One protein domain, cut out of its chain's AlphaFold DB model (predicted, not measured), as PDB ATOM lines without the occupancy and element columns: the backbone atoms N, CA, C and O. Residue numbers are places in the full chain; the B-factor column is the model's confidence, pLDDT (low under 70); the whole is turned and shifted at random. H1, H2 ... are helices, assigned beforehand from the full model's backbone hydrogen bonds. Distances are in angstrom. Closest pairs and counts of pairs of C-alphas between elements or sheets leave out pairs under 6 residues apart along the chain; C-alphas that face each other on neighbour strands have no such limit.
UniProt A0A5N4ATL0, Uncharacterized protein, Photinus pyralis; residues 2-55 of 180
ATOM      1  N   GLN A   2       5.726  10.467 -23.926       83.88
ATOM      2  CA  GLN A   2       4.315  10.003 -23.910       83.88
ATOM      3  C   GLN A   2       3.961   8.971 -25.000       83.88
ATOM      4  O   GLN A   2       3.337   7.962 -24.695       83.88
ATOM      5  N   LYS A   3       4.391   9.180 -26.255       91.94
ATOM      6  CA  LYS A   3       4.128   8.226 -27.355       91.94
ATOM      7  C   LYS A   3       4.737   6.844 -27.109       91.94
ATOM      8  O   LYS A   3       4.123   5.844 -27.437       91.94
ATOM      9  N   GLU A   4       5.923   6.803 -26.520       91.88
ATOM     10  CA  GLU A   4       6.659   5.566 -26.250       91.88
ATOM     11  C   GLU A   4       5.993   4.739 -25.144       91.88
ATOM     12  O   GLU A   4       5.820   3.536 -25.303       91.88
ATOM     13  N   ILE A   5       5.519   5.401 -24.081       94.56
ATOM     14  CA  ILE A   5       4.743   4.760 -23.008       94.56
ATOM     15  C   ILE A   5       3.442   4.172 -23.563       94.56
ATOM     16  O   ILE A   5       3.102   3.035 -23.253       94.56
ATOM     17  N   VAL A   6       2.730   4.918 -24.417       95.25
ATOM     18  CA  VAL A   6       1.497   4.423 -25.049       95.25
ATOM     19  C   VAL A   6       1.781   3.197 -25.915       95.25
ATOM     20  O   VAL A   6       1.077   2.200 -25.793       95.25
ATOM     21  N   THR A   7       2.830   3.235 -26.742       95.94
ATOM     22  CA  THR A   7       3.235   2.081 -27.557       95.94
ATOM     23  C   THR A   7       3.556   0.864 -26.691       95.94
ATOM     24  O   THR A   7       3.104  -0.233 -27.007       95.94
ATOM     25  N   TYR A   8       4.284   1.047 -25.588       95.88
ATOM     26  CA  TYR A   8       4.602  -0.039 -24.661       95.88
ATOM     27  C   TYR A   8       3.339  -0.662 -24.051       95.88
ATOM     28  O   TYR A   8       3.169  -1.875 -24.104       95.88
ATOM     29  N   CYS A   9       2.399   0.156 -23.567       96.25
ATOM     30  CA  CYS A   9       1.140  -0.346 -23.012       96.25
ATOM     31  C   CYS A   9       0.299  -1.125 -24.036       96.25
ATOM     32  O   CYS A   9      -0.327  -2.116 -23.674       96.25
ATOM     33  N   VAL A  10       0.275  -0.692 -25.303       96.12
ATOM     34  CA  VAL A  10      -0.425  -1.424 -26.373       96.12
ATOM     35  C   VAL A  10       0.243  -2.778 -26.617       96.12
ATOM     36  O   VAL A  10      -0.439  -3.800 -26.617       96.12
ATOM     37  N   LEU A  11       1.575  -2.799 -26.733       96.88
ATOM     38  CA  LEU A  11       2.335  -4.032 -26.945       96.88
ATOM     39  C   LEU A  11       2.170  -5.032 -25.791       96.88
ATOM     40  O   LEU A  11       2.015  -6.226 -26.043       96.88
ATOM     41  N   ASP A  12       2.150  -4.568 -24.540       97.19
ATOM     42  CA  ASP A  12       1.918  -5.425 -23.370       97.19
ATOM     43  C   ASP A  12       0.543  -6.112 -23.430       97.19
ATOM     44  O   ASP A  12       0.424  -7.317 -23.177       97.19
ATOM     45  N   VAL A  13      -0.501  -5.366 -23.810       97.06
ATOM     46  CA  VAL A  13      -1.858  -5.912 -23.968       97.06
ATOM     47  C   VAL A  13      -1.927  -6.887 -25.144       97.06
ATOM     48  O   VAL A  13      -2.567  -7.936 -25.024       97.06
ATOM     49  N   ASP A  14      -1.245  -6.598 -26.252       97.44
ATOM     50  CA  ASP A  14      -1.193  -7.482 -27.420       97.44
ATOM     51  C   ASP A  14      -0.520  -8.818 -27.083       97.44
ATOM     52  O   ASP A  14      -1.066  -9.888 -27.372       97.44
ATOM     53  N   ILE A  15       0.631  -8.778 -26.402       97.69
ATOM     54  CA  ILE A  15       1.351  -9.978 -25.958       97.69
ATOM     55  C   ILE A  15       0.476 -10.800 -25.009       97.69
ATOM     56  O   ILE A  15       0.350 -12.017 -25.183       97.69
ATOM     57  N   LEU A  16      -0.169 -10.151 -24.035       96.44
ATOM     58  CA  LEU A  16      -1.048 -10.835 -23.091       96.44
ATOM     59  C   LEU A  16      -2.244 -11.480 -23.804       96.44
ATOM     60  O   LEU A  16      -2.621 -12.612 -23.491       96.44
ATOM     61  N   THR A  17      -2.809 -10.800 -24.798       95.94
ATOM     62  CA  THR A  17      -3.930 -11.310 -25.596       95.94
ATOM     63  C   THR A  17      -3.516 -12.543 -26.398       95.94
ATOM     64  O   THR A  17      -4.196 -13.571 -26.342       95.94
ATOM     65  N   LEU A  18      -2.370 -12.494 -27.085       97.06
ATOM     66  CA  LEU A  18      -1.831 -13.631 -27.839       97.06
ATOM     67  C   LEU A  18      -1.538 -14.832 -26.929       97.06
ATOM     68  O   LEU A  18      -1.897 -15.966 -27.265       97.06
ATOM     69  N   ALA A  19      -0.950 -14.589 -25.755       96.19
ATOM     70  CA  ALA A  19      -0.700 -15.624 -24.760       96.19
ATOM     71  C   ALA A  19      -2.010 -16.267 -24.269       96.19
ATOM     72  O   ALA A  19      -2.122 -17.495 -24.231       96.19
ATOM     73  N   CYS A  20      -3.033 -15.462 -23.970       94.25
ATOM     74  CA  CYS A  20      -4.359 -15.933 -23.567       94.25
ATOM     75  C   CYS A  20      -5.038 -16.786 -24.649       94.25
ATOM     76  O   CYS A  20      -5.627 -17.825 -24.337       94.25
ATOM     77  N   LEU A  21      -4.932 -16.396 -25.923       95.25
ATOM     78  CA  LEU A  21      -5.468 -17.175 -27.042       95.25
ATOM     79  C   LEU A  21      -4.776 -18.536 -27.165       95.25
ATOM     80  O   LEU A  21      -5.457 -19.557 -27.296       95.25
ATOM     81  N   LYS A  22      -3.443 -18.577 -27.044       95.94
ATOM     82  CA  LYS A  22      -2.676 -19.833 -27.078       95.94
ATOM     83  C   LYS A  22      -2.930 -20.727 -25.871       95.94
ATOM     84  O   LYS A  22      -3.053 -21.945 -26.024       95.94
ATOM     85  N   PHE A  23      -3.082 -20.138 -24.690       93.25
ATOM     86  CA  PHE A  23      -3.479 -20.860 -23.484       93.25
ATOM     87  C   PHE A  23      -4.863 -21.505 -23.644       93.25
ATOM     88  O   PHE A  23      -5.034 -22.693 -23.365       93.25
ATOM     89  N   ARG A  24      -5.838 -20.753 -24.175       93.62
ATOM     90  CA  ARG A  24      -7.183 -21.262 -24.474       93.62
ATOM     91  C   ARG A  24      -7.169 -22.394 -25.492       93.62
ATOM     92  O   ARG A  24      -7.799 -23.417 -25.245       93.62
ATOM     93  N   GLU A  25      -6.470 -22.217 -26.610       95.69
ATOM     94  CA  GLU A  25      -6.339 -23.246 -27.650       95.69
ATOM     95  C   GLU A  25      -5.800 -24.556 -27.056       95.69
ATOM     96  O   GLU A  25      -6.370 -25.628 -27.267       95.69
ATOM     97  N   SER A  26      -4.757 -24.454 -26.230       94.25
ATOM     98  CA  SER A  26      -4.112 -25.604 -25.595       94.25
ATOM     99  C   SER A  26      -5.044 -26.349 -24.636       94.25
ATOM    100  O   SER A  26      -5.114 -27.576 -24.680       94.25
ATOM    101  N   LEU A  27      -5.797 -25.633 -23.793       91.50
ATOM    102  CA  LEU A  27      -6.717 -26.251 -22.829       91.50
ATOM    103  C   LEU A  27      -7.946 -26.889 -23.483       91.50
ATOM    104  O   LEU A  27      -8.366 -27.978 -23.078       91.50
ATOM    105  N   ILE A  28      -8.493 -26.251 -24.519       92.81
ATOM    106  CA  ILE A  28      -9.597 -26.826 -25.293       92.81
ATOM    107  C   ILE A  28      -9.121 -28.101 -25.992       92.81
ATOM    108  O   ILE A  28      -9.799 -29.122 -25.914       92.81
ATOM    109  N   LYS A  29      -7.928 -28.082 -26.600       93.69
ATOM    110  CA  LYS A  29      -7.340 -29.264 -27.242       93.69
ATOM    111  C   LYS A  29      -7.067 -30.395 -26.248       93.69
ATOM    112  O   LYS A  29      -7.273 -31.555 -26.582       93.69
ATOM    113  N   ALA A  30      -6.596 -30.068 -25.045       90.56
ATOM    114  CA  ALA A  30      -6.226 -31.069 -24.051       90.56
ATOM    115  C   ALA A  30      -7.438 -31.796 -23.453       90.56
ATOM    116  O   ALA A  30      -7.355 -32.995 -23.211       90.56
ATOM    117  N   GLY A  31      -8.554 -31.109 -23.196       87.56
ATOM    118  CA  GLY A  31      -9.703 -31.745 -22.534       87.56
ATOM    119  C   GLY A  31     -11.013 -30.989 -22.624       87.56
ATOM    120  O   GLY A  31     -11.829 -31.070 -21.707       87.56
ATOM    121  N   ASN A  32     -11.204 -30.241 -23.712       91.31
ATOM    122  CA  ASN A  32     -12.430 -29.503 -23.994       91.31
ATOM    123  C   ASN A  32     -12.853 -28.598 -22.822       91.31
ATOM    124  O   ASN A  32     -14.011 -28.586 -22.411       91.31
ATOM    125  N   VAL A  33     -11.881 -27.899 -22.225       90.38
ATOM    126  CA  VAL A  33     -12.108 -26.914 -21.161       90.38
ATOM    127  C   VAL A  33     -11.775 -25.535 -21.703       90.38
ATOM    128  O   VAL A  33     -10.638 -25.278 -22.097       90.38
ATOM    129  N   CYS A  34     -12.742 -24.624 -21.680       91.31
ATOM    130  CA  CYS A  34     -12.487 -23.222 -21.986       91.31
ATOM    131  C   CYS A  34     -12.089 -22.462 -20.703       91.31
ATOM    132  O   CYS A  34     -12.932 -22.293 -19.814       91.31
ATOM    133  N   PRO A  35     -10.842 -21.955 -20.591       90.56
ATOM    134  CA  PRO A  35     -10.345 -21.326 -19.363       90.56
ATOM    135  C   PRO A  35     -11.028 -20.016 -18.975       90.56
ATOM    136  O   PRO A  35     -10.840 -19.581 -17.847       90.56
ATOM    137  N   PHE A  36     -11.771 -19.380 -19.886       90.19
ATOM    138  CA  PHE A  36     -12.371 -18.059 -19.658       90.19
ATOM    139  C   PHE A  36     -13.883 -18.099 -19.429       90.19
ATOM    140  O   PHE A  36     -14.425 -17.207 -18.790       90.19
ATOM    141  N   SER A  37     -14.578 -19.112 -19.956       90.00
ATOM    142  CA  SER A  37     -16.027 -19.260 -19.757       90.00
ATOM    143  C   SER A  37     -16.355 -20.214 -18.617       90.00
ATOM    144  O   SER A  37     -17.372 -20.063 -17.952       90.00
ATOM    145  N   GLU A  38     -15.510 -21.220 -18.391       89.56
ATOM    146  CA  GLU A  38     -15.777 -22.257 -17.396       89.56
ATOM    147  C   GLU A  38     -15.015 -22.049 -16.088       89.56
ATOM    148  O   GLU A  38     -15.282 -22.744 -15.105       89.56
ATOM    149  N   ALA A  39     -14.050 -21.137 -16.074       87.75
ATOM    150  CA  ALA A  39     -13.189 -20.840 -14.944       87.75
ATOM    151  C   ALA A  39     -12.789 -19.360 -14.977       87.75
ATOM    152  O   ALA A  39     -12.787 -18.736 -16.031       87.75
ATOM    153  N   CYS A  40     -12.455 -18.799 -13.815       81.69
ATOM    154  CA  CYS A  40     -11.924 -17.436 -13.696       81.69
ATOM    155  C   CYS A  40     -10.415 -17.407 -13.400       81.69
ATOM    156  O   CYS A  40      -9.804 -16.344 -13.415       81.69
ATOM    157  N   THR A  41      -9.802 -18.563 -13.117       90.00
ATOM    158  CA  THR A  41      -8.377 -18.688 -12.780       90.00
ATOM    159  C   THR A  41      -7.732 -19.877 -13.490       90.00
ATOM    160  O   THR A  41      -8.397 -20.863 -13.834       90.00
ATOM    161  N   ILE A  42      -6.406 -19.820 -13.656       90.00
ATOM    162  CA  ILE A  42      -5.608 -20.927 -14.204       90.00
ATOM    163  C   ILE A  42      -5.778 -22.184 -13.338       90.00
ATOM    164  O   ILE A  42      -6.066 -23.254 -13.866       90.00
ATOM    165  N   ALA A  43      -5.711 -22.050 -12.009       92.38
ATOM    166  CA  ALA A  43      -5.895 -23.171 -11.086       92.38
ATOM    167  C   ALA A  43      -7.268 -23.847 -11.256       92.38
ATOM    168  O   ALA A  43      -7.352 -25.074 -11.324       92.38
ATOM    169  N   SER A  44      -8.341 -23.059 -11.393       90.88
ATOM    170  CA  SER A  44      -9.681 -23.597 -11.647       90.88
ATOM    171  C   SER A  44      -9.768 -24.297 -13.010       90.88
ATOM    172  O   SER A  44     -10.372 -25.365 -13.108       90.88
ATOM    173  N   SER A  45      -9.141 -23.738 -14.048       92.19
ATOM    174  CA  SER A  45      -9.095 -24.341 -15.390       92.19
ATOM    175  C   SER A  45      -8.377 -25.693 -15.379       92.19
ATOM    176  O   SER A  45      -8.913 -26.686 -15.868       92.19
ATOM    177  N   CYS A  46      -7.205 -25.759 -14.742       92.19
ATOM    178  CA  CYS A  46      -6.432 -26.990 -14.587       92.19
ATOM    179  C   CYS A  46      -7.178 -28.036 -13.751       92.19
ATOM    180  O   CYS A  46      -7.183 -29.210 -14.105       92.19
ATOM    181  N   ASN A  47      -7.860 -27.623 -12.678       91.81
ATOM    182  CA  ASN A  47      -8.676 -28.537 -11.880       91.81
ATOM    183  C   ASN A  47      -9.837 -29.120 -12.703       91.81
ATOM    184  O   ASN A  47     -10.116 -30.313 -12.619       91.81
ATOM    185  N   LYS A  48     -10.500 -28.316 -13.545       92.12
ATOM    186  CA  LYS A  48     -11.545 -28.823 -14.452       92.12
ATOM    187  C   LYS A  48     -10.993 -29.806 -15.479       92.12
ATOM    188  O   LYS A  48     -11.600 -30.856 -15.675       92.12
ATOM    189  N   LEU A  49      -9.843 -29.497 -16.075       93.19
ATOM    190  CA  LEU A  49      -9.154 -30.403 -16.994       93.19
ATOM    191  C   LEU A  49      -8.831 -31.735 -16.308       93.19
ATOM    192  O   LEU A  49      -9.148 -32.799 -16.833       93.19
ATOM    193  N   PHE A  50      -8.263 -31.670 -15.100       91.38
ATOM    194  CA  PHE A  50      -7.947 -32.843 -14.294       91.38
ATOM    195  C   PHE A  50      -9.189 -33.701 -14.026       91.38
ATOM    196  O   PHE A  50      -9.189 -34.905 -14.282       91.38
ATOM    197  N   ARG A  51     -10.274 -33.070 -13.568       89.31
ATOM    198  CA  ARG A  51     -11.525 -33.759 -13.231       89.31
ATOM    199  C   ARG A  51     -12.219 -34.386 -14.440       89.31
ATOM    200  O   ARG A  51     -12.854 -35.416 -14.269       89.31
ATOM    201  N   ARG A  52     -12.110 -33.789 -15.634       88.81
ATOM    202  CA  ARG A  52     -12.704 -34.336 -16.868       88.81
ATOM    203  C   ARG A  52     -11.916 -35.504 -17.446       88.81
ATOM    204  O   ARG A  52     -12.519 -36.476 -17.880       88.81
ATOM    205  N   ASN A  53     -10.591 -35.396 -17.464       89.94
ATOM    206  CA  ASN A  53      -9.762 -36.314 -18.243       89.94
ATOM    207  C   ASN A  53      -9.056 -37.386 -17.409       89.94
ATOM    208  O   ASN A  53      -8.695 -38.428 -17.949       89.94
ATOM    209  N   PHE A  54      -8.800 -37.126 -16.127       89.81
ATOM    210  CA  PHE A  54      -7.887 -37.945 -15.323       89.81
ATOM    211  C   PHE A  54      -8.522 -38.480 -14.038       89.81
ATOM    212  O   PHE A  54      -8.144 -39.557 -13.575       89.81
ATOM    213  N   LEU A  55      -9.478 -37.756 -13.445       90.38
ATOM    214  CA  LEU A  55     -10.143 -38.207 -12.226       90.38
ATOM    215  C   LEU A  55     -11.145 -39.320 -12.548       90.38
ATOM    216  O   LEU A  55     -12.094 -39.122 -13.303       90.38
TER     217      LEU A  55
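This is residues 2 to 55 of the 180 residues of an uncharacterized protein of Photinus pyralis (UniProt A0A5N4ATL0). A long straight helix, H1, has a short helix, H2, beside its last part; the link folds back from the end of H1, and H2 then runs the same way as H1. Residues 2 to 19 of H1 stick out as a free arm that makes much of the length. The printed part has 54 residues, with two named helices, H1 then H2, and no named strand: all helix. It is only just loose, close to extended, with a radius of gyration of the C-alphas of 14.9 A and spans of 51 by 17 by 14 A.

H1, residues 2 to 31, begins at C-alpha 2 (4.315, 10.003, -23.910) and is 44.1 A long. H2, residues 42 to 53, is 16.4 A long and ends at C-alpha 53 (-9.762, -36.314, -18.243).

H1, with residues 27 to 31 alone, touches residues 49 to 53 of H2; the closest C-alphas, of Gly 31 and Leu 49, are 5.7 A apart. They run the same way at a shallow tilt of 16 degrees. In H1 and H2 every O i to N i+4 pair is within hydrogen-bond range.

The C-alphas farthest apart, of Gln 2 and Leu 55, are 51.7 A apart. The printed part has no cut, and the link is short, 10 residues. No printed residue is under 70 in pLDDT.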